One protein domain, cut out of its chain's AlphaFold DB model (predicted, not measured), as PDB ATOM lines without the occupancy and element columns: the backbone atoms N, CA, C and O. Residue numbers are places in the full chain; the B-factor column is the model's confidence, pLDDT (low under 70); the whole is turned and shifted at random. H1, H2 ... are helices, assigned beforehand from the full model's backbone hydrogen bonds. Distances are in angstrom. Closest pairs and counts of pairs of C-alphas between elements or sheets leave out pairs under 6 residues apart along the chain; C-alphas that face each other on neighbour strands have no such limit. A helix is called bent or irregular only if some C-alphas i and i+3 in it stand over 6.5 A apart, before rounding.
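This is residues 20 to 200 of the 329 residues of an uncharacterized protein of Acinetobacter shaoyimingii (UniProt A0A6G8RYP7). An elongated body of crossed helices has H8 in the middle of its core, with H5, H6, H9 and H10 packed on it and the long H11 packed on H9 and H10 at one end. Toward the other end the model is looser: H2 and H3 meet at a steep angle, and H1 lies at the far end with few contacts. The printed part has 181 residues with eleven named helices, H1 to H11 in chain order, and no named strand; the class is all helix. The whole is compact, with a radius of gyration of the C-alphas of 16.8 A, and spans 51 by 31 by 27 A.

The longest helix, H11, residues 182 to 200, touches H9, residues 141 to 149, with its residues 183 to 191 alone, at a shallow tilt of 32 degrees, the same way; the closest C-alphas, of Ala 142 and Ala 184, are 4.3 A apart. Residues 188 to 195 of H11 touch residues 161 to 168 of H10, residues 160 to 175, at a steep tilt of 58 degrees, opposite ways, closest at the C-alphas of Cys 165 and Val 192, 5.8 A. The hub is H8, residues 120 to 136, which touches four helices. H8 and H9 form a helical hairpin at a steep tilt of 41 degrees, the C-alphas of Leu 135 and Gln 141 being closest at 4.7 A. H8 touches H10 the same way at a steep tilt of 39 degrees, closest at the C-alphas of Leu 132 and Phe 167, 7.7 A. H6, residues 97 to 110, touches H8 with 21 pairs of C-alphas within 8 A, opposite ways at a steep tilt of 45 degrees; the closest, of Ser 100 and Ala 134, are 4.5 A apart. H5, residues 90 to 95, touches residues 129 to 136 of H8, closest at the C-alphas of Lys 94 and Phe 136, 5.4 A. H4, residues 83 to 87, only just touches H10, with 3 pairs of C-alphas within 8 A, the closest those of Phe 87 and Phe 167, 7.4 A. H7, residues 114 to 117, is close to H8 but not clearly touching, with the C-alphas of Tyr 116 and Ile 123 closest at 7.8 A. Farther out, H3, residues 64 to 77, touches residues 49 to 50 of H2, residues 37 to 50, opposite ways at a steep tilt of 56 degrees, closest at the C-alphas of Ile 49 and Ser 71, 5.4 A. H1, residues 20 to 31, is close to H2 but not clearly touching, the C-alphas of Leu 31 and Ala 43 being closest at 7.7 A; H1 and H8 are apart. In H1, H3, H4, H5, H9 and H10 every O i to N i+4 pair is within hydrogen-bond range, against 5 of 10 in H2, 8 of 10 in H6, 11 of 13 in H8 and 14 of 15 in H11; H7 is too short for such a pair.

H11 measures 26.9 A from first to last C-alpha and ends at C-alpha 200, (187.250, 219.277, 241.075). H8 measures 22.8 A, H10 22.1 A, H2 20.6 A, H6 19.8 A, H3 19.4 A, H1 16.5 A and H9 12.1 A. H1 begins at C-alpha 20, (215.212, 183.811, 213.490), and H8 at C-alpha 120, (208.826, 205.902, 231.805). H6 is irregular: C-alphas 98 and 101 are 7.0 A apart.

The two C-alphas farthest apart, of Leu 22 and Arg 200, are 55.8 A apart. The printed part has no cut. The link from H2 to H3, residues 51 to 63, is long. Mean pLDDT of the printed part is 73.1; 76 residues are under 70, namely 20 to 83, 85, 115 to 116 and 118 to 126.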
ATOM      1  N   TYR A  20     215.909 183.537 212.236       56.91
ATOM      2  CA  TYR A  20     215.212 183.811 213.490       56.91
ATOM      3  C   TYR A  20     215.899 183.145 214.687       56.91
ATOM      4  O   TYR A  20     216.369 183.856 215.563       56.91
ATOM      5  N   ALA A  21     216.079 181.819 214.671       55.22
ATOM      6  CA  ALA A  21     216.716 181.087 215.773       55.22
ATOM      7  C   ALA A  21     218.139 181.589 216.102       55.22
ATOM      8  O   ALA A  21     218.487 181.758 217.267       55.22
ATOM      9  N   LEU A  22     218.939 181.920 215.084       54.34
ATOM     10  CA  LEU A  22     220.291 182.459 215.269       54.34
ATOM     11  C   LEU A  22     220.274 183.882 215.844       54.34
ATOM     12  O   LEU A  22     221.101 184.221 216.687       54.34
ATOM     13  N   CYS A  23     219.328 184.719 215.410       58.03
ATOM     14  CA  CYS A  23     219.124 186.051 215.973       58.03
ATOM     15  C   CYS A  23     218.689 185.971 217.441       58.03
ATOM     16  O   CYS A  23     219.175 186.756 218.251       58.03
ATOM     17  N   VAL A  24     217.832 185.006 217.788       55.72
ATOM     18  CA  VAL A  24     217.430 184.720 219.172       55.72
ATOM     19  C   VAL A  24     218.638 184.357 220.033       55.72
ATOM     20  O   VAL A  24     218.837 184.946 221.093       55.72
ATOM     21  N   GLU A  25     219.473 183.423 219.584       55.41
ATOM     22  CA  GLU A  25     220.654 182.986 220.337       55.41
ATOM     23  C   GLU A  25     221.715 184.083 220.480       55.41
ATOM     24  O   GLU A  25     222.227 184.309 221.580       55.41
ATOM     25  N   ALA A  26     222.016 184.811 219.401       55.31
ATOM     26  CA  ALA A  26     222.963 185.927 219.430       55.31
ATOM     27  C   ALA A  26     222.515 187.020 220.410       55.31
ATOM     28  O   ALA A  26     223.322 187.602 221.136       55.31
ATOM     29  N   TYR A  27     221.210 187.261 220.466       55.34
ATOM     30  CA  TYR A  27     220.612 188.236 221.355       55.34
ATOM     31  C   TYR A  27     220.599 187.780 222.823       55.34
ATOM     32  O   TYR A  27     220.985 188.557 223.697       55.34
ATOM     33  N   ARG A  28     220.286 186.506 223.106       53.47
ATOM     34  CA  ARG A  28     220.437 185.903 224.448       53.47
ATOM     35  C   ARG A  28     221.851 186.086 224.991       53.47
ATOM     36  O   ARG A  28     222.027 186.468 226.144       53.47
ATOM     37  N   LYS A  29     222.855 185.853 224.145       56.19
ATOM     38  CA  LYS A  29     224.257 186.031 224.518       56.19
ATOM     39  C   LYS A  29     224.573 187.494 224.834       56.19
ATOM     40  O   LYS A  29     225.153 187.770 225.877       56.19
ATOM     41  N   SER A  30     224.098 188.426 224.004       54.53
ATOM     42  CA  SER A  30     224.290 189.858 224.264       54.53
ATOM     43  C   SER A  30     223.647 190.328 225.570       54.53
ATOM     44  O   SER A  30     224.214 191.178 226.240       54.53
ATOM     45  N   LEU A  31     222.506 189.756 225.977       52.66
ATOM     46  CA  LEU A  31     221.826 190.146 227.217       52.66
ATOM     47  C   LEU A  31     222.643 189.816 228.463       52.66
ATOM     48  O   LEU A  31     222.677 190.612 229.394       52.66
ATOM     49  N   SER A  32     223.347 188.683 228.452       55.09
ATOM     50  CA  SER A  32     224.246 188.290 229.544       55.09
ATOM     51  C   SER A  32     225.492 189.176 229.683       55.09
ATOM     52  O   SER A  32     226.206 189.075 230.676       55.09
ATOM     53  N   GLU A  33     225.749 190.041 228.698       52.97
ATOM     54  CA  GLU A  33     226.938 190.895 228.605       52.97
ATOM     55  C   GLU A  33     226.623 192.383 228.881       52.97
ATOM     56  O   GLU A  33     227.533 193.212 228.887       52.97
ATOM     57  N   ILE A  34     225.355 192.755 229.119       54.00
ATOM     58  CA  ILE A  34     224.946 194.150 229.367       54.00
ATOM     59  C   ILE A  34     225.088 194.487 230.856       54.00
ATOM     60  O   ILE A  34     224.291 194.043 231.679       54.00
ATOM     61  N   SER A  35     226.080 195.320 231.189       47.38
ATOM     62  CA  SER A  35     226.381 195.765 232.559       47.38
ATOM     63  C   SER A  35     226.178 197.268 232.822       47.38
ATOM     64  O   SER A  35     226.517 197.710 233.911       47.38
ATOM     65  N   ASP A  36     225.643 198.051 231.870       47.25
ATOM     66  CA  ASP A  36     225.523 199.524 231.981       47.25
ATOM     67  C   ASP A  36     224.122 200.061 231.619       47.25
ATOM     68  O   ASP A  36     223.551 199.693 230.585       47.25
ATOM     69  N   ASP A  37     223.620 200.998 232.435       52.25
ATOM     70  CA  ASP A  37     222.230 201.498 232.485       52.25
ATOM     71  C   ASP A  37     221.665 202.034 231.156       52.25
ATOM     72  O   ASP A  37     220.526 201.748 230.792       52.25
ATOM     73  N   TYR A  38     222.442 202.771 230.358       41.03
ATOM     74  CA  TYR A  38     221.908 203.404 229.135       41.03
ATOM     75  C   TYR A  38     221.821 202.439 227.934       41.03
ATOM     76  O   TYR A  38     221.046 202.637 226.993       41.03
ATOM     77  N   SER A  39     222.616 201.366 227.966       45.38
ATOM     78  CA  SER A  39     222.645 200.313 226.941       45.38
ATOM     79  C   SER A  39     221.468 199.344 227.087       45.38
ATOM     80  O   SER A  39     221.067 198.706 226.110       45.38
ATOM     81  N   GLN A  40     220.879 199.280 228.285       50.44
ATOM     82  CA  GLN A  40     219.711 198.463 228.600       50.44
ATOM     83  C   GLN A  40     218.492 198.928 227.790       50.44
ATOM     84  O   GLN A  40     217.859 198.106 227.132       50.44
ATOM     85  N   LEU A  41     218.202 200.236 227.714       45.50
ATOM     86  CA  LEU A  41     216.976 200.785 227.092       45.50
ATOM     87  C   LEU A  41     216.763 200.379 225.620       45.50
ATOM     88  O   LEU A  41     215.661 199.989 225.226       45.50
ATOM     89  N   LYS A  42     217.819 200.413 224.793       45.94
ATOM     90  CA  LYS A  42     217.744 199.975 223.381       45.94
ATOM     91  C   LYS A  42     217.704 198.455 223.229       45.94
ATOM     92  O   LYS A  42     217.190 197.955 222.225       45.94
ATOM     93  N   ALA A  43     218.258 197.719 224.191       45.75
ATOM     94  CA  ALA A  43     218.144 196.271 224.236       45.75
ATOM     95  C   ALA A  43     216.720 195.851 224.640       45.75
ATOM     96  O   ALA A  43     216.170 194.973 223.991       45.75
ATOM     97  N   LEU A  44     216.072 196.531 225.587       48.38
ATOM     98  CA  LEU A  44     214.717 196.239 226.093       48.38
ATOM     99  C   LEU A  44     213.593 196.447 225.083       48.38
ATOM    100  O   LEU A  44     212.640 195.675 225.035       48.38
ATOM    101  N   GLU A  45     213.731 197.440 224.210       49.62
ATOM    102  CA  GLU A  45     212.824 197.626 223.072       49.62
ATOM    103  C   GLU A  45     212.799 196.391 222.155       49.62
ATOM    104  O   GLU A  45     211.755 196.034 221.613       49.62
ATOM    105  N   LYS A  46     213.922 195.673 222.046       49.50
ATOM    106  CA  LYS A  46     213.981 194.388 221.346       49.50
ATOM    107  C   LYS A  46     213.389 193.256 222.209       49.50
ATOM    108  O   LYS A  46     212.686 192.413 221.659       49.50
ATOM    109  N   LEU A  47     213.551 193.274 223.538       47.62
ATOM    110  CA  LEU A  47     213.037 192.236 224.457       47.62
ATOM    111  C   LEU A  47     211.517 192.064 224.334       47.62
ATOM    112  O   LEU A  47     211.018 190.937 224.279       47.62
ATOM    113  N   PHE A  48     210.803 193.183 224.188       48.47
ATOM    114  CA  PHE A  48     209.360 193.210 223.961       48.47
ATOM    115  C   PHE A  48     208.947 192.618 222.602       48.47
ATOM    116  O   PHE A  48     207.994 191.853 222.524       48.47
ATOM    117  N   ILE A  49     209.670 192.923 221.521       49.25
ATOM    118  CA  ILE A  49     209.326 192.443 220.169       49.25
ATOM    119  C   ILE A  49     209.596 190.947 220.006       49.25
ATOM    120  O   ILE A  49     208.856 190.250 219.310       49.25
ATOM    121  N   TYR A  50     210.692 190.459 220.590       43.47
ATOM    122  CA  TYR A  50     211.128 189.085 220.372       43.47
ATOM    123  C   TYR A  50     210.562 188.083 221.389       43.47
ATOM    124  O   TYR A  50     210.769 186.886 221.224       43.47
ATOM    125  N   GLY A  51     209.871 188.526 222.442       45.69
ATOM    126  CA  GLY A  51     209.497 187.635 223.549       45.69
ATOM    127  C   GLY A  51     210.692 187.144 224.379       45.69
ATOM    128  O   GLY A  51     210.531 186.272 225.228       45.69
ATOM    129  N   PHE A  52     211.884 187.705 224.148       45.25
ATOM    130  CA  PHE A  52     213.133 187.313 224.806       45.25
ATOM    131  C   PHE A  52     213.557 188.280 225.882       45.25
ATOM    132  O   PHE A  52     214.756 188.425 226.088       45.25
ATOM    133  N   ASP A  53     212.621 188.908 226.591       47.81
ATOM    134  CA  ASP A  53     213.013 189.410 227.897       47.81
ATOM    135  C   ASP A  53     213.650 188.252 228.685       47.81
ATOM    136  O   ASP A  53     213.083 187.163 228.753       47.81
ATOM    137  N   GLN A  54     214.848 188.443 229.240       39.66
ATOM    138  CA  GLN A  54     215.450 187.468 230.160       39.66
ATOM    139  C   GLN A  54     214.525 187.167 231.341       39.66
ATOM    140  O   GLN A  54     214.630 186.129 231.996       39.66
ATOM    141  N   PHE A  55     213.593 188.079 231.581       41.88
ATOM    142  CA  PHE A  55     212.578 187.948 232.577       41.88
ATOM    143  C   PHE A  55     211.282 187.288 232.000       41.88
ATOM    144  O   PHE A  55     210.372 187.105 232.787       41.88
ATOM    145  N   SER A  56     211.073 187.074 230.682       45.97
ATOM    146  CA  SER A  56     209.721 186.971 230.062       45.97
ATOM    147  C   SER A  56     208.804 185.908 230.693       45.97
ATOM    148  O   SER A  56     209.263 184.898 231.226       45.97
ATOM    149  N   ILE A  57     207.488 186.156 230.628       45.41
ATOM    150  CA  ILE A  57     206.424 185.395 231.328       45.41
ATOM    151  C   ILE A  57     206.471 183.910 231.036       45.41
ATOM    152  O   ILE A  57     206.271 183.085 231.923       45.41
ATOM    153  N   ASP A  58     206.787 183.594 229.794       44.84
ATOM    154  CA  ASP A  58     207.075 182.260 229.357       44.84
ATOM    155  C   ASP A  58     208.409 182.362 228.630       44.84
ATOM    156  O   ASP A  58     208.489 183.004 227.585       44.84
ATOM    157  N   LYS A  59     209.433 181.624 229.071       48.25
ATOM    158  CA  LYS A  59     210.608 181.289 228.238       48.25
ATOM    159  C   LYS A  59     210.220 180.490 226.969       48.25
ATOM    160  O   LYS A  59     211.019 179.704 226.464       48.25
ATOM    161  N   LYS A  60     208.979 180.604 226.491       46.19
ATOM    162  CA  LYS A  60     208.488 180.028 225.252       46.19
ATOM    163  C   LYS A  60     208.981 180.884 224.107       46.19
ATOM    164  O   LYS A  60     208.784 182.093 224.046       46.19
ATOM    165  N   GLU A  61     209.627 180.207 223.182       55.84
ATOM    166  CA  GLU A  61     210.012 180.787 221.916       55.84
ATOM    167  C   GLU A  61     208.736 181.051 221.112       55.84
ATOM    168  O   GLU A  61     208.037 180.114 220.728       55.84
ATOM    169  N   ASN A  62     208.423 182.328 220.870       58.56
ATOM    170  CA  ASN A  62     207.395 182.694 219.899       58.56
ATOM    171  C   ASN A  62     207.778 182.101 218.540       58.56
ATOM    172  O   ASN A  62     208.947 182.165 218.136       58.56
ATOM    173  N   SER A  63     206.810 181.571 217.799       62.38
ATOM    174  CA  SER A  63     207.039 181.191 216.408       62.38
ATOM    175  C   SER A  63     207.444 182.418 215.579       62.38
ATOM    176  O   SER A  63     207.080 183.554 215.887       62.38
ATOM    177  N   TYR A  64     208.159 182.211 214.470       61.38
ATOM    178  CA  TYR A  64     208.515 183.313 213.565       61.38
ATOM    179  C   TYR A  64     207.285 184.099 213.062       61.38
ATOM    180  O   TYR A  64     207.372 185.306 212.835       61.38
ATOM    181  N   SER A  65     206.136 183.433 212.901       64.69
ATOM    182  CA  SER A  65     204.880 184.078 212.498       64.69
ATOM    183  C   SER A  65     204.366 185.036 213.574       64.69
ATOM    184  O   SER A  65     204.034 186.182 213.267       64.69
ATOM    185  N   GLU A  66     204.353 184.594 214.835       62.38
ATOM    186  CA  GLU A  66     203.981 185.424 215.987       62.38
ATOM    187  C   GLU A  66     204.966 186.583 216.161       62.38
ATOM    188  O   GLU A  66     204.541 187.730 216.272       62.38
ATOM    189  N   TYR A  67     206.271 186.321 216.046       60.94
ATOM    190  CA  TYR A  67     207.305 187.357 216.036       60.94
ATOM    191  C   TYR A  67     207.074 188.400 214.938       60.94
ATOM    192  O   TYR A  67     207.120 189.599 215.198       60.94
ATOM    193  N   HIS A  68     206.827 187.980 213.697       61.69
ATOM    194  CA  HIS A  68     206.647 188.916 212.591       61.69
ATOM    195  C   HIS A  68     205.374 189.759 212.775       61.69
ATOM    196  O   HIS A  68     205.375 190.955 212.466       61.69
ATOM    197  N   ALA A  69     204.300 189.168 213.306       64.25
ATOM    198  CA  ALA A  69     203.080 189.889 213.656       64.25
ATOM    199  C   ALA A  69     203.332 190.922 214.771       64.25
ATOM    200  O   ALA A  69     203.020 192.101 214.582       64.25
ATOM    201  N   LEU A  70     203.981 190.513 215.866       60.06
ATOM    202  CA  LEU A  70     204.343 191.375 216.996       60.06
ATOM    203  C   LEU A  70     205.320 192.484 216.586       60.06
ATOM    204  O   LEU A  70     205.105 193.640 216.919       60.06
ATOM    205  N   SER A  71     206.335 192.177 215.780       60.31
ATOM    206  CA  SER A  71     207.307 193.141 215.247       60.31
ATOM    207  C   SER A  71     206.663 194.170 214.322       60.31
ATOM    208  O   SER A  71     206.956 195.367 214.399       60.31
ATOM    209  N   LYS A  72     205.726 193.752 213.468       63.88
ATOM    210  CA  LYS A  72     204.970 194.678 212.614       63.88
ATOM    211  C   LYS A  72     204.047 195.576 213.436       63.88
ATOM    212  O   LYS A  72     203.960 196.770 213.144       63.88
ATOM    213  N   LEU A  73     203.373 195.022 214.443       58.88
ATOM    214  CA  LEU A  73     202.522 195.769 215.369       58.88
ATOM    215  C   LEU A  73     203.355 196.772 216.181       58.88
ATOM    216  O   LEU A  73     203.027 197.954 216.246       58.88
ATOM    217  N   TYR A  74     204.502 196.330 216.681       58.12
ATOM    218  CA  TYR A  74     205.443 197.136 217.440       58.12
ATOM    219  C   TYR A  74     206.020 198.302 216.647       58.12
ATOM    220  O   TYR A  74     205.981 199.441 217.099       58.12
ATOM    221  N   ASN A  75     206.516 198.052 215.433       60.53
ATOM    222  CA  ASN A  75     207.028 199.117 214.571       60.53
ATOM    223  C   ASN A  75     205.942 200.155 214.252       60.53
ATOM    224  O   ASN A  75     206.242 201.324 214.023       60.53
ATOM    225  N   ARG A  76     204.664 199.752 214.262       57.84
ATOM    226  CA  ARG A  76     203.536 200.676 214.127       57.84
ATOM    227  C   ARG A  76     203.274 201.458 215.415       57.84
ATOM    228  O   ARG A  76     203.052 202.661 215.296       57.84
ATOM    229  N   PHE A  77     203.377 200.839 216.595       56.94
ATOM    230  CA  PHE A  77     203.338 201.542 217.887       56.94
ATOM    231  C   PHE A  77     204.478 202.555 218.036       56.94
ATOM    232  O   PHE A  77     204.239 203.671 218.483       56.94
ATOM    233  N   ASN A  78     205.692 202.216 217.590       51.84
ATOM    234  CA  ASN A  78     206.868 203.090 217.687       51.84
ATOM    235  C   ASN A  78     206.731 204.384 216.861       51.84
ATOM    236  O   ASN A  78     207.395 205.381 217.124       51.84
ATOM    237  N   ASN A  79     205.816 204.405 215.887       49.03
ATOM    238  CA  ASN A  79     205.472 205.615 215.138       49.03
ATOM    239  C   ASN A  79     204.498 206.541 215.896       49.03
ATOM    240  O   ASN A  79     204.067 207.557 215.340       49.03
ATOM    241  N   PHE A  80     204.072 206.195 217.116       55.47
ATOM    242  CA  PHE A  80     203.178 207.015 217.939       55.47
ATOM    243  C   PHE A  80     203.993 207.758 218.993       55.47
ATOM    244  O   PHE A  80     204.356 207.213 220.027       55.47
ATOM    245  N   THR A  81     204.261 209.035 218.734       57.72
ATOM    246  CA  THR A  81     205.138 209.868 219.571       57.72
ATOM    247  C   THR A  81     204.390 210.737 220.588       57.72
ATOM    248  O   THR A  81     205.003 211.561 221.256       57.72
ATOM    249  N   SER A  82     203.058 210.623 220.691       63.47
ATOM    250  CA  SER A  82     202.243 211.437 221.611       63.47
ATOM    251  C   SER A  82     200.861 210.834 221.875       63.47
ATOM    252  O   SER A  82     200.314 210.156 221.004       63.47
ATOM    253  N   ILE A  83     200.244 211.177 223.014       68.81
ATOM    254  CA  ILE A  83     198.853 210.824 223.382       68.81
ATOM    255  C   ILE A  83     197.858 211.229 222.279       68.81
ATOM    256  O   ILE A  83     196.986 210.457 221.886       68.81
ATOM    257  N   ARG A  84     198.038 212.412 221.674       70.38
ATOM    258  CA  ARG A  84     197.221 212.856 220.530       70.38
ATOM    259  C   ARG A  84     197.361 211.932 219.316       70.38
ATOM    260  O   ARG A  84     196.404 211.755 218.563       70.38
ATOM    261  N   GLY A  85     198.544 211.355 219.118       69.75
ATOM    262  CA  GLY A  85     198.792 210.318 218.119       69.75
ATOM    263  C   GLY A  85     197.987 209.044 218.379       69.75
ATOM    264  O   GLY A  85     197.437 208.497 217.426       69.75
ATOM    265  N   TYR A  86     197.850 208.633 219.646       73.56
ATOM    266  CA  TYR A  86     197.005 207.504 220.057       73.56
ATOM    267  C   TYR A  86     195.521 207.776 219.783       73.56
ATOM    268  O   TYR A  86     194.871 206.965 219.127       73.56
ATOM    269  N   PHE A  87     194.996 208.949 220.162       77.94
ATOM    270  CA  PHE A  87     193.590 209.301 219.898       77.94
ATOM    271  C   PHE A  87     193.226 209.305 218.410       77.94
ATOM    272  O   PHE A  87     192.114 208.944 218.045       77.94
ATOM    273  N   LYS A  88     194.154 209.697 217.528       78.25
ATOM    274  CA  LYS A  88     193.930 209.666 216.071       78.25
ATOM    275  C   LYS A  88     193.905 208.251 215.485       78.25
ATOM    276  O   LYS A  88     193.612 208.105 214.304       78.25
ATOM    277  N   LYS A  89     194.280 207.237 216.264       79.19
ATOM    278  CA  LYS A  89     194.496 205.861 215.804       79.19
ATOM    279  C   LYS A  89     193.739 204.843 216.653       79.19
ATOM    280  O   LYS A  89     194.134 203.687 216.692       79.19
ATOM    281  N   LEU A  90     192.647 205.247 217.303       84.00
ATOM    282  CA  LEU A  90     191.812 204.338 218.097       84.00
ATOM    283  C   LEU A  90     191.323 203.124 217.288       84.00
ATOM    284  O   LEU A  90     191.391 202.003 217.787       84.00
ATOM    285  N   ASP A  91     190.970 203.312 216.011       82.69
ATOM    286  CA  ASP A  91     190.548 202.207 215.135       82.69
ATOM    287  C   ASP A  91     191.641 201.144 214.961       82.69
ATOM    288  O   ASP A  91     191.350 199.953 214.927       82.69
ATOM    289  N   PHE A  92     192.916 201.546 214.956       80.88
ATOM    290  CA  PHE A  92     194.028 200.600 214.886       80.88
ATOM    291  C   PHE A  92     194.097 199.705 216.131       80.88
ATOM    292  O   PHE A  92     194.353 198.510 216.004       80.88
ATOM    293  N   PHE A  93     193.849 200.240 217.328       81.69
ATOM    294  CA  PHE A  93     193.818 199.423 218.547       81.69
ATOM    295  C   PHE A  93     192.614 198.484 218.559       81.69
ATOM    296  O   PHE A  93     192.765 197.314 218.900       81.69
ATOM    297  N   LYS A  94     191.457 198.964 218.096       85.75
ATOM    298  CA  LYS A  94     190.250 198.150 217.922       85.75
ATOM    299  C   LYS A  94     190.480 196.963 216.981       85.75
ATOM    300  O   LYS A  94     190.131 195.838 217.319       85.75
ATOM    301  N   GLU A  95     191.116 197.193 215.834       82.88
ATOM    302  CA  GLU A  95     191.448 196.152 214.846       82.88
ATOM    303  C   GLU A  95     192.478 195.129 215.350       82.88
ATOM    304  O   GLU A  95     192.563 194.032 214.808       82.88
ATOM    305  N   ASN A  96     193.278 195.475 216.363       73.81
ATOM    306  CA  ASN A  96     194.357 194.631 216.887       73.81
ATOM    307  C   ASN A  96     194.082 194.143 218.321       73.81
ATOM    308  O   ASN A  96     194.989 193.672 219.005       73.81
ATOM    309  N   GLN A  97     192.833 194.219 218.782       80.94
ATOM    310  CA  GLN A  97     192.428 193.849 220.141       80.94
ATOM    311  C   GLN A  97     192.722 192.383 220.512       80.94
ATOM    312  O   GLN A  97     192.747 192.048 221.694       80.94
ATOM    313  N   ASP A  98     192.977 191.497 219.548       74.88
ATOM    314  CA  ASP A  98     193.336 190.093 219.803       74.88
ATOM    315  C   ASP A  98     194.683 189.955 220.538       74.88
ATOM    316  O   ASP A  98     194.914 188.983 221.254       74.88
ATOM    317  N   PHE A  99     195.546 190.975 220.457       73.31
ATOM    318  CA  PHE A  99     196.814 191.038 221.193       73.31
ATOM    319  C   PHE A  99     196.659 191.470 222.660       73.31
ATOM    320  O   PHE A  99     197.641 191.530 223.397       73.31
ATOM    321  N   SER A 100     195.441 191.761 223.114       79.00
ATOM    322  CA  SER A 100     195.157 192.191 224.492       79.00
ATOM    323  C   SER A 100     195.573 191.182 225.561       79.00
ATOM    324  O   SER A 100     196.033 191.595 226.619       79.00
ATOM    325  N   LYS A 101     195.469 189.873 225.293       81.75
ATOM    326  CA  LYS A 101     195.937 188.842 226.233       81.75
ATOM    327  C   LYS A 101     197.437 188.986 226.498       81.75
ATOM    328  O   LYS A 101     197.858 189.066 227.645       81.75
ATOM    329  N   TYR A 102     198.212 189.088 225.420       73.06
ATOM    330  CA  TYR A 102     199.655 189.304 225.483       73.06
ATOM    331  C   TYR A 102     199.984 190.623 226.194       73.06
ATOM    332  O   TYR A 102     200.863 190.671 227.046       73.06
ATOM    333  N   ALA A 103     199.232 191.684 225.897       78.81
ATOM    334  CA  ALA A 103     199.381 192.971 226.563       78.81
ATOM    335  C   ALA A 103     199.161 192.874 228.085       78.81
ATOM    336  O   ALA A 103     199.995 193.357 228.841       78.81
ATOM    337  N   LEU A 104     198.081 192.227 228.543       85.12
ATOM    338  CA  LEU A 104     197.788 192.043 229.971       85.12
ATOM    339  C   LEU A 104     198.882 191.264 230.694       85.12
ATOM    340  O   LEU A 104     199.339 191.686 231.756       85.12
ATOM    341  N   GLU A 105     199.289 190.141 230.106       81.19
ATOM    342  CA  GLU A 105     200.363 189.305 230.624       81.19
ATOM    343  C   GLU A 105     201.622 190.167 230.814       81.19
ATOM    344  O   GLU A 105     202.168 190.230 231.918       81.19
ATOM    345  N   TYR A 106     202.040 190.912 229.786       76.38
ATOM    346  CA  TYR A 106     203.224 191.774 229.854       76.38
ATOM    347  C   TYR A 106     203.107 192.892 230.881       76.38
ATOM    348  O   TYR A 106     204.070 193.139 231.601       76.38
ATOM    349  N   LEU A 107     201.949 193.537 230.998       83.00
ATOM    350  CA  LEU A 107     201.725 194.562 232.015       83.00
ATOM    351  C   LEU A 107     201.872 193.994 233.432       83.00
ATOM    352  O   LEU A 107     202.565 194.594 234.256       83.00
ATOM    353  N   ASP A 108     201.279 192.829 233.714       85.12
ATOM    354  CA  ASP A 108     201.384 192.152 235.020       85.12
ATOM    355  C   ASP A 108     202.824 191.833 235.376       85.12
ATOM    356  O   ASP A 108     203.258 191.884 236.526       85.12
ATOM    357  N   TYR A 109     203.555 191.433 234.361       77.06
ATOM    358  CA  TYR A 109     204.904 190.992 234.495       77.06
ATOM    359  C   TYR A 109     205.885 192.153 234.654       77.06
ATOM    360  O   TYR A 109     206.648 192.155 235.615       77.06
ATOM    361  N   MET A 110     205.824 193.170 233.791       76.56
ATOM    362  CA  MET A 110     206.673 194.356 233.899       76.56
ATOM    363  C   MET A 110     206.462 195.032 235.261       76.56
ATOM    364  O   MET A 110     207.411 195.511 235.868       76.56
ATOM    365  N   SER A 111     205.241 194.960 235.800       80.81
ATOM    366  CA  SER A 111     204.891 195.481 237.127       80.81
ATOM    367  C   SER A 111     205.550 194.750 238.301       80.81
ATOM    368  O   SER A 111     205.513 195.247 239.422       80.81
ATOM    369  N   LYS A 112     206.162 193.580 238.084       79.81
ATOM    370  CA  LYS A 112     206.925 192.840 239.109       79.81
ATOM    371  C   LYS A 112     208.410 193.199 239.119       79.81
ATOM    372  O   LYS A 112     209.133 192.743 240.002       79.81
ATOM    373  N   HIS A 113     208.874 193.970 238.140       71.12
ATOM    374  CA  HIS A 113     210.287 194.247 237.927       71.12
ATOM    375  C   HIS A 113     210.534 195.755 237.991       71.12
ATOM    376  O   HIS A 113     210.172 196.498 237.081       71.12
ATOM    377  N   GLU A 114     211.199 196.189 239.066       71.44
ATOM    378  CA  GLU A 114     211.476 197.600 239.372       71.44
ATOM    379  C   GLU A 114     212.101 198.350 238.192       71.44
ATOM    380  O   GLU A 114     211.704 199.468 237.886       71.44
ATOM    381  N   PHE A 115     212.997 197.685 237.462       68.06
ATOM    382  CA  PHE A 115     213.637 198.219 236.267       68.06
ATOM    383  C   PHE A 115     212.637 198.844 235.262       68.06
ATOM    384  O   PHE A 115     212.894 199.919 234.722       68.06
ATOM    385  N   TYR A 116     211.474 198.221 235.036       67.75
ATOM    386  CA  TYR A 116     210.463 198.731 234.098       67.75
ATOM    387  C   TYR A 116     209.688 199.948 234.602       67.75
ATOM    388  O   TYR A 116     208.968 200.569 233.824       67.75
ATOM    389  N   CYS A 117     209.824 200.275 235.883       71.94
ATOM    390  CA  CYS A 117     209.067 201.321 236.555       71.94
ATOM    391  C   CYS A 117     209.888 202.614 236.741       71.94
ATOM    392  O   CYS A 117     209.325 203.641 237.118       71.94
ATOM    393  N   LEU A 118     211.209 202.573 236.495       60.59
ATOM    394  CA  LEU A 118     212.150 203.653 236.826       60.59
ATOM    395  C   LEU A 118     212.349 204.705 235.713       60.59
ATOM    396  O   LEU A 118     212.712 205.833 236.036       60.59
ATOM    397  N   ASP A 119     212.092 204.394 234.431       56.22
ATOM    398  CA  ASP A 119     212.295 205.343 233.315       56.22
ATOM    399  C   ASP A 119     211.181 205.280 232.246       56.22
ATOM    400  O   ASP A 119     211.242 204.584 231.225       56.22
ATOM    401  N   ASN A 120     210.104 206.025 232.510       53.09
ATOM    402  CA  ASN A 120     208.826 205.902 231.805       53.09
ATOM    403  C   ASN A 120     208.709 206.695 230.497       53.09
ATOM    404  O   ASN A 120     207.700 206.564 229.809       53.09
ATOM    405  N   HIS A 121     209.679 207.512 230.088       49.81
ATOM    406  CA  HIS A 121     209.426 208.423 228.961       49.81
ATOM    407  C   HIS A 121     209.411 207.735 227.584       49.81
ATOM    408  O   HIS A 121     208.604 208.100 226.728       49.81
ATOM    409  N   ILE A 122     210.243 206.709 227.365       46.38
ATOM    410  CA  ILE A 122     210.274 205.938 226.102       46.38
ATOM    411  C   ILE A 122     209.443 204.648 226.210       46.38
ATOM    412  O   ILE A 122     208.841 204.203 225.228       46.38
ATOM    413  N   ILE A 123     209.384 204.054 227.405       55.69
ATOM    414  CA  ILE A 123     208.611 202.840 227.692       55.69
ATOM    415  C   ILE A 123     207.122 203.174 227.878       55.69
ATOM    416  O   ILE A 123     206.271 202.436 227.386       55.69
ATOM    417  N   GLY A 124     206.787 204.327 228.465       59.81
ATOM    418  CA  GLY A 124     205.420 204.702 228.844       59.81
ATOM    419  C   GLY A 124     204.435 204.716 227.681       59.81
ATOM    420  O   GLY A 124     203.358 204.142 227.792       59.81
ATOM    421  N   LEU A 125     204.827 205.233 226.508       60.88
ATOM    422  CA  LEU A 125     203.963 205.196 225.318       60.88
ATOM    423  C   LEU A 125     203.611 203.749 224.921       60.88
ATOM    424  O   LEU A 125     202.468 203.460 224.570       60.88
ATOM    425  N   LYS A 126     204.570 202.822 225.019       69.38
ATOM    426  CA  LYS A 126     204.378 201.400 224.679       69.38
ATOM    427  C   LYS A 126     203.514 200.689 225.721       69.38
ATOM    428  O   LYS A 126     202.666 199.878 225.356       69.38
ATOM    429  N   VAL A 127     203.672 201.027 226.998       76.12
ATOM    430  CA  VAL A 127     202.846 200.498 228.095       76.12
ATOM    431  C   VAL A 127     201.403 201.021 227.986       76.12
ATOM    432  O   VAL A 127     200.454 200.251 228.135       76.12
ATOM    433  N   TRP A 128     201.195 202.283 227.590       80.44
ATOM    434  CA  TRP A 128     199.854 202.805 227.287       80.44
ATOM    435  C   TRP A 128     199.214 202.114 226.084       80.44
ATOM    436  O   TRP A 128     198.018 201.826 226.112       80.44
ATOM    437  N   ALA A 129     199.994 201.800 225.043       79.00
ATOM    438  CA  ALA A 129     199.524 201.031 223.892       79.00
ATOM    439  C   ALA A 129     198.982 199.654 224.313       79.00
ATOM    440  O   ALA A 129     197.927 199.237 223.839       79.00
ATOM    441  N   MET A 130     199.672 198.972 225.234       81.38
ATOM    442  CA  MET A 130     199.229 197.697 225.808       81.38
ATOM    443  C   MET A 130     197.924 197.845 226.599       81.38
ATOM    444  O   MET A 130     196.995 197.065 226.390       81.38
ATOM    445  N   GLY A 131     197.815 198.880 227.437       87.12
ATOM    446  CA  GLY A 131     196.566 199.178 228.143       87.12
ATOM    447  C   GLY A 131     195.404 199.467 227.184       87.12
ATOM    448  O   GLY A 131     194.305 198.958 227.373       87.12
ATOM    449  N   LEU A 132     195.652 200.194 226.090       86.94
ATOM    450  CA  LEU A 132     194.658 200.432 225.039       86.94
ATOM    451  C   LEU A 132     194.205 199.147 224.340       86.94
ATOM    452  O   LEU A 132     193.009 198.977 224.118       86.94
ATOM    453  N   LEU A 133     195.121 198.230 224.011       85.94
ATOM    454  CA  LEU A 133     194.744 196.927 223.450       85.94
ATOM    455  C   LEU A 133     193.801 196.174 224.397       85.94
ATOM    456  O   LEU A 133     192.790 195.635 223.947       85.94
ATOM    457  N   ALA A 134     194.103 196.171 225.699       90.69
ATOM    458  CA  ALA A 134     193.251 195.552 226.710       90.69
ATOM    459  C   ALA A 134     191.883 196.246 226.835       90.69
ATOM    460  O   ALA A 134     190.865 195.562 226.915       90.69
ATOM    461  N   LEU A 135     191.841 197.580 226.763       94.06
ATOM    462  CA  LEU A 135     190.599 198.362 226.781       94.06
ATOM    463  C   LEU A 135     189.705 198.127 225.558       94.06
ATOM    464  O   LEU A 135     188.492 198.276 225.672       94.06
ATOM    465  N   PHE A 136     190.249 197.774 224.394       92.06
ATOM    466  CA  PHE A 136     189.411 197.477 223.230       92.06
ATOM    467  C   PHE A 136     188.808 196.073 223.262       92.06
ATOM    468  O   PHE A 136     187.724 195.900 222.717       92.06
ATOM    469  N   ASN A 137     189.444 195.100 223.924       93.12
ATOM    470  CA  ASN A 137     188.965 193.719 223.943       93.12
ATOM    471  C   ASN A 137     187.933 193.467 225.067       93.12
ATOM    472  O   ASN A 137     188.313 193.482 226.242       93.12
ATOM    473  N   PRO A 138     186.664 193.129 224.756       93.31
ATOM    474  CA  PRO A 138     185.612 192.965 225.765       93.31
ATOM    475  C   PRO A 138     185.900 191.922 226.853       93.31
ATOM    476  O   PRO A 138     185.421 192.067 227.976       93.31
ATOM    477  N   ALA A 139     186.694 190.889 226.547       93.88
ATOM    478  CA  ALA A 139     187.056 189.844 227.508       93.88
ATOM    479  C   ALA A 139     188.125 190.295 228.519       93.88
ATOM    480  O   ALA A 139     188.291 189.672 229.563       93.88
ATOM    481  N   HIS A 140     188.862 191.366 228.213       95.44
ATOM    482  CA  HIS A 140     190.029 191.812 228.981       95.44
ATOM    483  C   HIS A 140     189.860 193.203 229.602       95.44
ATOM    484  O   HIS A 140     190.599 193.540 230.527       95.44
ATOM    485  N   GLN A 141     188.872 193.980 229.151       95.69
ATOM    486  CA  GLN A 141     188.555 195.312 229.671       95.69
ATOM    487  C   GLN A 141     188.445 195.354 231.199       95.69
ATOM    488  O   GLN A 141     189.130 196.147 231.841       95.69
ATOM    489  N   ALA A 142     187.595 194.501 231.780       96.94
ATOM    490  CA  ALA A 142     187.336 194.511 233.218       96.94
ATOM    491  C   ALA A 142     188.591 194.136 234.023       96.94
ATOM    492  O   ALA A 142     188.932 194.825 234.978       96.94
ATOM    493  N   ILE A 143     189.331 193.117 233.568       96.88
ATOM    494  CA  ILE A 143     190.583 192.668 234.196       96.88
ATOM    495  C   ILE A 143     191.606 193.807 234.225       96.88
ATOM    496  O   ILE A 143     192.209 194.077 235.262       96.88
ATOM    497  N   PHE A 144     191.792 194.491 233.092       96.44
ATOM    498  CA  PHE A 144     192.704 195.626 233.001       96.44
ATOM    499  C   PHE A 144     192.299 196.754 233.954       96.44
ATOM    500  O   PHE A 144     193.120 197.240 234.732       96.44
ATOM    501  N   LEU A 145     191.034 197.175 233.889       96.62
ATOM    502  CA  LEU A 145     190.529 198.321 234.639       96.62
ATOM    503  C   LEU A 145     190.550 198.079 236.150       96.62
ATOM    504  O   LEU A 145     190.934 198.977 236.894       96.62
ATOM    505  N   GLU A 146     190.190 196.881 236.607       96.75
ATOM    506  CA  GLU A 146     190.234 196.517 238.025       96.75
ATOM    507  C   GLU A 146     191.665 196.599 238.569       96.75
ATOM    508  O   GLU A 146     191.914 197.229 239.601       96.75
ATOM    509  N   LYS A 147     192.631 196.028 237.844       95.56
ATOM    510  CA  LYS A 147     194.050 196.083 238.221       95.56
ATOM    511  C   LYS A 147     194.604 197.505 238.191       95.56
ATOM    512  O   LYS A 147     195.353 197.880 239.094       95.56
ATOM    513  N   LEU A 148     194.217 198.305 237.196       93.94
ATOM    514  CA  LEU A 148     194.597 199.714 237.092       93.94
ATOM    515  C   LEU A 148     194.068 200.524 238.286       93.94
ATOM    516  O   LEU A 148     194.839 201.232 238.932       93.94
ATOM    517  N   LEU A 149     192.778 200.394 238.610       93.19
ATOM    518  CA  LEU A 149     192.132 201.107 239.720       93.19
ATOM    519  C   LEU A 149     192.724 200.730 241.080       93.19
ATOM    520  O   LEU A 149     192.919 201.598 241.928       93.19
ATOM    521  N   ASN A 150     193.069 199.456 241.257       92.44
ATOM    522  CA  ASN A 150     193.711 198.943 242.466       92.44
ATOM    523  C   ASN A 150     195.232 199.182 242.503       92.44
ATOM    524  O   ASN A 150     195.899 198.660 243.394       92.44
ATOM    525  N   GLN A 151     195.788 199.940 241.545       89.38
ATOM    526  CA  GLN A 151     197.222 200.241 241.427       89.38
ATOM    527  C   GLN A 151     198.114 198.986 241.426       89.38
ATOM    528  O   GLN A 151     199.234 198.992 241.928       89.38
ATOM    529  N   GLN A 152     197.621 197.889 240.847       92.00
ATOM    530  CA  GLN A 152     198.351 196.618 240.769       92.00
ATOM    531  C   GLN A 152     199.361 196.591 239.614       92.00
ATOM    532  O   GLN A 152     200.216 195.709 239.556       92.00
ATOM    533  N   TYR A 153     199.282 197.570 238.712       89.06
ATOM    534  CA  TYR A 153     200.251 197.776 237.646       89.06
ATOM    535  C   TYR A 153     201.297 198.823 238.047       89.06
ATOM    536  O   TYR A 153     201.108 200.009 237.792       89.06
ATOM    537  N   ALA A 154     202.413 198.386 238.638       86.06
ATOM    538  CA  ALA A 154     203.506 199.269 239.066       86.06
ATOM    539  C   ALA A 154     204.182 200.034 237.911       86.06
ATOM    540  O   ALA A 154     204.790 201.078 238.136       86.06
ATOM    541  N   VAL A 155     204.050 199.544 236.671       80.56
ATOM    542  CA  VAL A 155     204.524 200.253 235.467       80.56
ATOM    543  C   VAL A 155     203.764 201.541 235.181       80.56
ATOM    544  O   VAL A 155     204.289 202.417 234.498       80.56
ATOM    545  N   PHE A 156     202.524 201.650 235.665       84.44
ATOM    546  CA  PHE A 156     201.743 202.865 235.532       84.44
ATOM    547  C   PHE A 156     201.996 203.765 236.731       84.44
ATOM    548  O   PHE A 156     201.815 203.379 237.886       84.44
ATOM    549  N   GLN A 157     202.358 205.006 236.451       77.62
ATOM    550  CA  GLN A 157     202.340 206.054 237.453       77.62
ATOM    551  C   GLN A 157     200.896 206.377 237.828       77.62
ATOM    552  O   GLN A 157     199.951 206.179 237.061       77.62
ATOM    553  N   SER A 158     200.718 206.975 239.005       70.69
ATOM    554  CA  SER A 158     199.412 207.485 239.439       70.69
ATOM    555  C   SER A 158     198.794 208.463 238.425       70.69
ATOM    556  O   SER A 158     197.571 208.611 238.372       70.69
ATOM    557  N   SER A 159     199.629 209.097 237.594       73.62
ATOM    558  CA  SER A 159     199.262 209.968 236.477       73.62
ATOM    559  C   SER A 159     198.645 209.282 235.276       73.62
ATOM    560  O   SER A 159     197.767 209.849 234.621       73.62
ATOM    561  N   ASP A 160     198.999 208.030 235.028       81.38
ATOM    562  CA  ASP A 160     198.542 207.313 233.845       81.38
ATOM    563  C   ASP A 160     197.048 206.977 233.913       81.38
ATOM    564  O   ASP A 160     196.383 206.879 232.882       81.38
ATOM    565  N   SER A 161     196.470 206.911 235.120       85.62
ATOM    566  CA  SER A 161     195.017 206.771 235.306       85.62
ATOM    567  C   SER A 161     194.231 207.880 234.594       85.62
ATOM    568  O   SER A 161     193.156 207.623 234.052       85.62
ATOM    569  N   ARG A 162     194.777 209.105 234.516       82.06
ATOM    570  CA  ARG A 162     194.171 210.200 233.738       82.06
ATOM    571  C   ARG A 162     194.144 209.865 232.253       82.06
ATOM    572  O   ARG A 162     193.141 210.096 231.588       82.06
ATOM    573  N   ILE A 163     195.245 209.339 231.730       83.75
ATOM    574  CA  ILE A 163     195.388 209.019 230.310       83.75
ATOM    575  C   ILE A 163     194.383 207.930 229.927       83.75
ATOM    576  O   ILE A 163     193.673 208.074 228.933       83.75
ATOM    577  N   PHE A 164     194.245 206.893 230.754       90.31
ATOM    578  CA  PHE A 164     193.236 205.856 230.542       90.31
ATOM    579  C   PHE A 164     191.804 206.370 230.701       90.31
ATOM    580  O   PHE A 164     190.945 205.974 229.916       90.31
ATOM    581  N   CYS A 165     191.548 207.302 231.624       90.69
ATOM    582  CA  CYS A 165     190.265 208.002 231.705       90.69
ATOM    583  C   CYS A 165     189.950 208.730 230.389       90.69
ATOM    584  O   CYS A 165     188.878 208.528 229.823       90.69
ATOM    585  N   LEU A 166     190.903 209.500 229.847       87.38
ATOM    586  CA  LEU A 166     190.734 210.197 228.568       87.38
ATOM    587  C   LEU A 166     190.525 209.220 227.401       87.38
ATOM    588  O   LEU A 166     189.725 209.495 226.507       87.38
ATOM    589  N   PHE A 167     191.214 208.072 227.391       90.19
ATOM    590  CA  PHE A 167     190.963 207.024 226.399       90.19
ATOM    591  C   PHE A 167     189.540 206.484 226.501       90.19
ATOM    592  O   PHE A 167     188.866 206.407 225.475       90.19
ATOM    593  N   CYS A 168     189.053 206.185 227.706       93.31
ATOM    594  CA  CYS A 168     187.688 205.703 227.908       93.31
ATOM    595  C   CYS A 168     186.649 206.740 227.462       93.31
ATOM    596  O   CYS A 168     185.764 206.417 226.672       93.31
ATOM    597  N   GLU A 169     186.799 207.999 227.883       90.50
ATOM    598  CA  GLU A 169     185.938 209.115 227.464       90.50
ATOM    599  C   GLU A 169     185.943 209.264 225.931       90.50
ATOM    600  O   GLU A 169     184.898 209.444 225.301       90.50
ATOM    601  N   LYS A 170     187.112 209.138 225.289       90.12
ATOM    602  CA  LYS A 170     187.226 209.225 223.828       90.12
ATOM    603  C   LYS A 170     186.592 208.033 223.114       90.12
ATOM    604  O   LYS A 170     185.946 208.230 222.086       90.12
ATOM    605  N   MET A 171     186.756 206.826 223.649       93.00
ATOM    606  CA  MET A 171     186.147 205.607 223.118       93.00
ATOM    607  C   MET A 171     184.622 205.671 223.191       93.00
ATOM    608  O   MET A 171     183.977 205.387 222.186       93.00
ATOM    609  N   ILE A 172     184.050 206.122 224.315       93.12
ATOM    610  CA  ILE A 172     182.597 206.328 224.462       93.12
ATOM    611  C   ILE A 172     182.098 207.332 223.424       93.12
ATOM    612  O   ILE A 172     181.142 207.060 222.702       93.12
ATOM    613  N   ASN A 173     182.789 208.466 223.284       90.81
ATOM    614  CA  ASN A 173     182.415 209.502 222.321       90.81
ATOM    615  C   ASN A 173     182.463 209.026 220.859       90.81
ATOM    616  O   ASN A 173     181.696 209.518 220.034       90.81
ATOM    617  N   GLN A 174     183.378 208.115 220.512       93.38
ATOM    618  CA  GLN A 174     183.569 207.652 219.134       93.38
ATOM    619  C   GLN A 174     182.746 206.403 218.786       93.38
ATOM    620  O   GLN A 174     182.290 206.278 217.652       93.38
ATOM    621  N   TYR A 175     182.578 205.475 219.728       94.06
ATOM    622  CA  TYR A 175     181.995 204.151 219.480       94.06
ATOM    623  C   TYR A 175     180.691 203.890 220.246       94.06
ATOM    624  O   TYR A 175     180.068 202.856 220.017       94.06
ATOM    625  N   GLY A 176     180.266 204.811 221.116       92.94
ATOM    626  CA  GLY A 176     179.128 204.633 222.019       92.94
ATOM    627  C   GLY A 176     179.498 203.883 223.301       92.94
ATOM    628  O   GLY A 176     180.589 203.330 223.426       92.94
ATOM    629  N   GLU A 177     178.580 203.855 224.271       89.62
ATOM    630  CA  GLU A 177     178.812 203.199 225.571       89.62
ATOM    631  C   GLU A 177     178.984 201.677 225.469       89.62
ATOM    632  O   GLU A 177     179.664 201.067 226.296       89.62
ATOM    633  N   ASP A 178     178.405 201.060 224.438       92.06
ATOM    634  CA  ASP A 178     178.439 199.608 224.221       92.06
ATOM    635  C   ASP A 178     179.813 199.087 223.785       92.06
ATOM    636  O   ASP A 178     180.006 197.880 223.655       92.06
ATOM    637  N   ILE A 179     180.796 199.980 223.614       94.31
ATOM    638  CA  ILE A 179     182.200 199.587 223.476       94.31
ATOM    639  C   ILE A 179     182.721 198.870 224.727       94.31
ATOM    640  O   ILE A 179     183.631 198.052 224.613       94.31
ATOM    641  N   PHE A 180     182.144 199.149 225.901       96.38
ATOM    642  CA  PHE A 180     182.503 198.509 227.162       96.38
ATOM    643  C   PHE A 180     181.485 197.441 227.558       96.38
ATOM    644  O   PHE A 180     180.273 197.690 227.555       96.38
ATOM    645  N   SER A 181     181.989 196.269 227.959       94.56
ATOM    646  CA  SER A 181     181.179 195.232 228.608       94.56
ATOM    647  C   SER A 181     180.537 195.763 229.896       94.56
ATOM    648  O   SER A 181     180.987 196.763 230.457       94.56
ATOM    649  N   LEU A 182     179.472 195.113 230.379       92.19
ATOM    650  CA  LEU A 182     178.751 195.563 231.580       92.19
ATOM    651  C   LEU A 182     179.678 195.693 232.799       92.19
ATOM    652  O   LEU A 182     179.661 196.726 233.471       92.19
ATOM    653  N   ASP A 183     180.537 194.697 233.020       92.94
ATOM    654  CA  ASP A 183     181.501 194.691 234.127       92.94
ATOM    655  C   ASP A 183     182.538 195.812 233.970       92.94
ATOM    656  O   ASP A 183     182.825 196.555 234.910       92.94
ATOM    657  N   ALA A 184     183.052 196.004 232.751       96.19
ATOM    658  CA  ALA A 184     183.998 197.072 232.455       96.19
ATOM    659  C   ALA A 184     183.375 198.463 232.603       96.19
ATOM    660  O   ALA A 184     184.038 199.378 233.082       96.19
ATOM    661  N   ARG A 185     182.101 198.639 232.235       94.75
ATOM    662  CA  ARG A 185     181.407 199.933 232.288       94.75
ATOM    663  C   ARG A 185     181.350 200.482 233.711       94.75
ATOM    664  O   ARG A 185     181.600 201.668 233.910       94.75
ATOM    665  N   SER A 186     181.094 199.627 234.703       94.31
ATOM    666  CA  SER A 186     181.132 200.034 236.113       94.31
ATOM    667  C   SER A 186     182.517 200.554 236.518       94.31
ATOM    668  O   SER A 186     182.622 201.583 237.184       94.31
ATOM    669  N   LEU A 187     183.581 199.883 236.075       97.31
ATOM    670  CA  LEU A 187     184.962 200.269 236.373       97.31
ATOM    671  C   LEU A 187     185.380 201.544 235.624       97.31
ATOM    672  O   LEU A 187     186.064 202.392 236.191       97.31
ATOM    673  N   VAL A 188     184.930 201.733 234.380       96.12
ATOM    674  CA  VAL A 188     185.119 202.990 233.639       96.12
ATOM    675  C   VAL A 188     184.452 204.146 234.377       96.12
ATOM    676  O   VAL A 188     185.085 205.179 234.577       96.12
ATOM    677  N   ASN A 189     183.212 203.970 234.835       94.19
ATOM    678  CA  ASN A 189     182.506 205.000 235.596       94.19
ATOM    679  C   ASN A 189     183.245 205.344 236.894       94.19
ATOM    680  O   ASN A 189     183.396 206.521 237.216       94.19
ATOM    681  N   GLN A 190     183.766 204.339 237.601       95.31
ATOM    682  CA  GLN A 190     184.589 204.550 238.792       95.31
ATOM    683  C   GLN A 190     185.887 205.307 238.470       95.31
ATOM    684  O   GLN A 190     186.250 206.236 239.187       95.31
ATOM    685  N   LEU A 191     186.581 204.952 237.383       93.75
ATOM    686  CA  LEU A 191     187.783 205.657 236.933       93.75
ATOM    687  C   LEU A 191     187.482 207.125 236.615       93.75
ATOM    688  O   LEU A 191     188.205 208.012 237.068       93.75
ATOM    689  N   VAL A 192     186.413 207.376 235.861       91.31
ATOM    690  CA  VAL A 192     185.980 208.724 235.482       91.31
ATOM    691  C   VAL A 192     185.625 209.542 236.718       91.31
ATOM    692  O   VAL A 192     186.074 210.682 236.828       91.31
ATOM    693  N   GLU A 193     184.883 208.978 237.672       92.50
ATOM    694  CA  GLU A 193     184.515 209.705 238.888       92.50
ATOM    695  C   GLU A 193     185.737 210.008 239.758       92.50
ATOM    696  O   GLU A 193     185.945 211.166 240.109       92.50
ATOM    697  N   ASN A 194     186.623 209.031 239.981       91.06
ATOM    698  CA  ASN A 194     187.870 209.237 240.724       91.06
ATOM    699  C   ASN A 194     188.728 210.358 240.112       91.06
ATOM    700  O   ASN A 194     189.318 211.172 240.825       91.06
ATOM    701  N   ILE A 195     188.837 210.413 238.780       89.25
ATOM    702  CA  ILE A 195     189.591 211.473 238.100       89.25
ATOM    703  C   ILE A 195     188.841 212.806 238.164       89.25
ATOM    704  O   ILE A 195     189.472 213.842 238.372       89.25
ATOM    705  N   ASN A 196     187.514 212.813 238.046       89.19
ATOM    706  CA  ASN A 196     186.710 214.027 238.165       89.19
ATOM    707  C   ASN A 196     186.747 214.622 239.572       89.19
ATOM    708  O   ASN A 196     186.821 215.839 239.700       89.19
ATOM    709  N   GLU A 197     186.751 213.814 240.626       90.00
ATOM    710  CA  GLU A 197     186.960 214.287 241.996       90.00
ATOM    711  C   GLU A 197     188.311 214.994 242.135       90.00
ATOM    712  O   GLU A 197     188.373 216.125 242.624       90.00
ATOM    713  N   LYS A 198     189.383 214.394 241.601       88.44
ATOM    714  CA  LYS A 198     190.711 215.026 241.584       88.44
ATOM    715  C   LYS A 198     190.714 216.333 240.790       88.44
ATOM    716  O   LYS A 198     191.252 217.326 241.275       88.44
ATOM    717  N   ARG A 199     190.074 216.366 239.613       87.50
ATOM    718  CA  ARG A 199     189.887 217.588 238.807       87.50
ATOM    719  C   ARG A 199     189.169 218.667 239.617       87.50
ATOM    720  O   ARG A 199     189.667 219.777 239.708       87.50
ATOM    721  N   ARG A 200     188.045 218.336 240.261       90.25
ATOM    722  CA  ARG A 200     187.250 219.277 241.075       90.25
ATOM    723  C   ARG A 200     188.027 219.838 242.266       90.25
ATOM    724  O   ARG A 200     187.759 220.960 242.682       90.25
TER     725      ARG A 200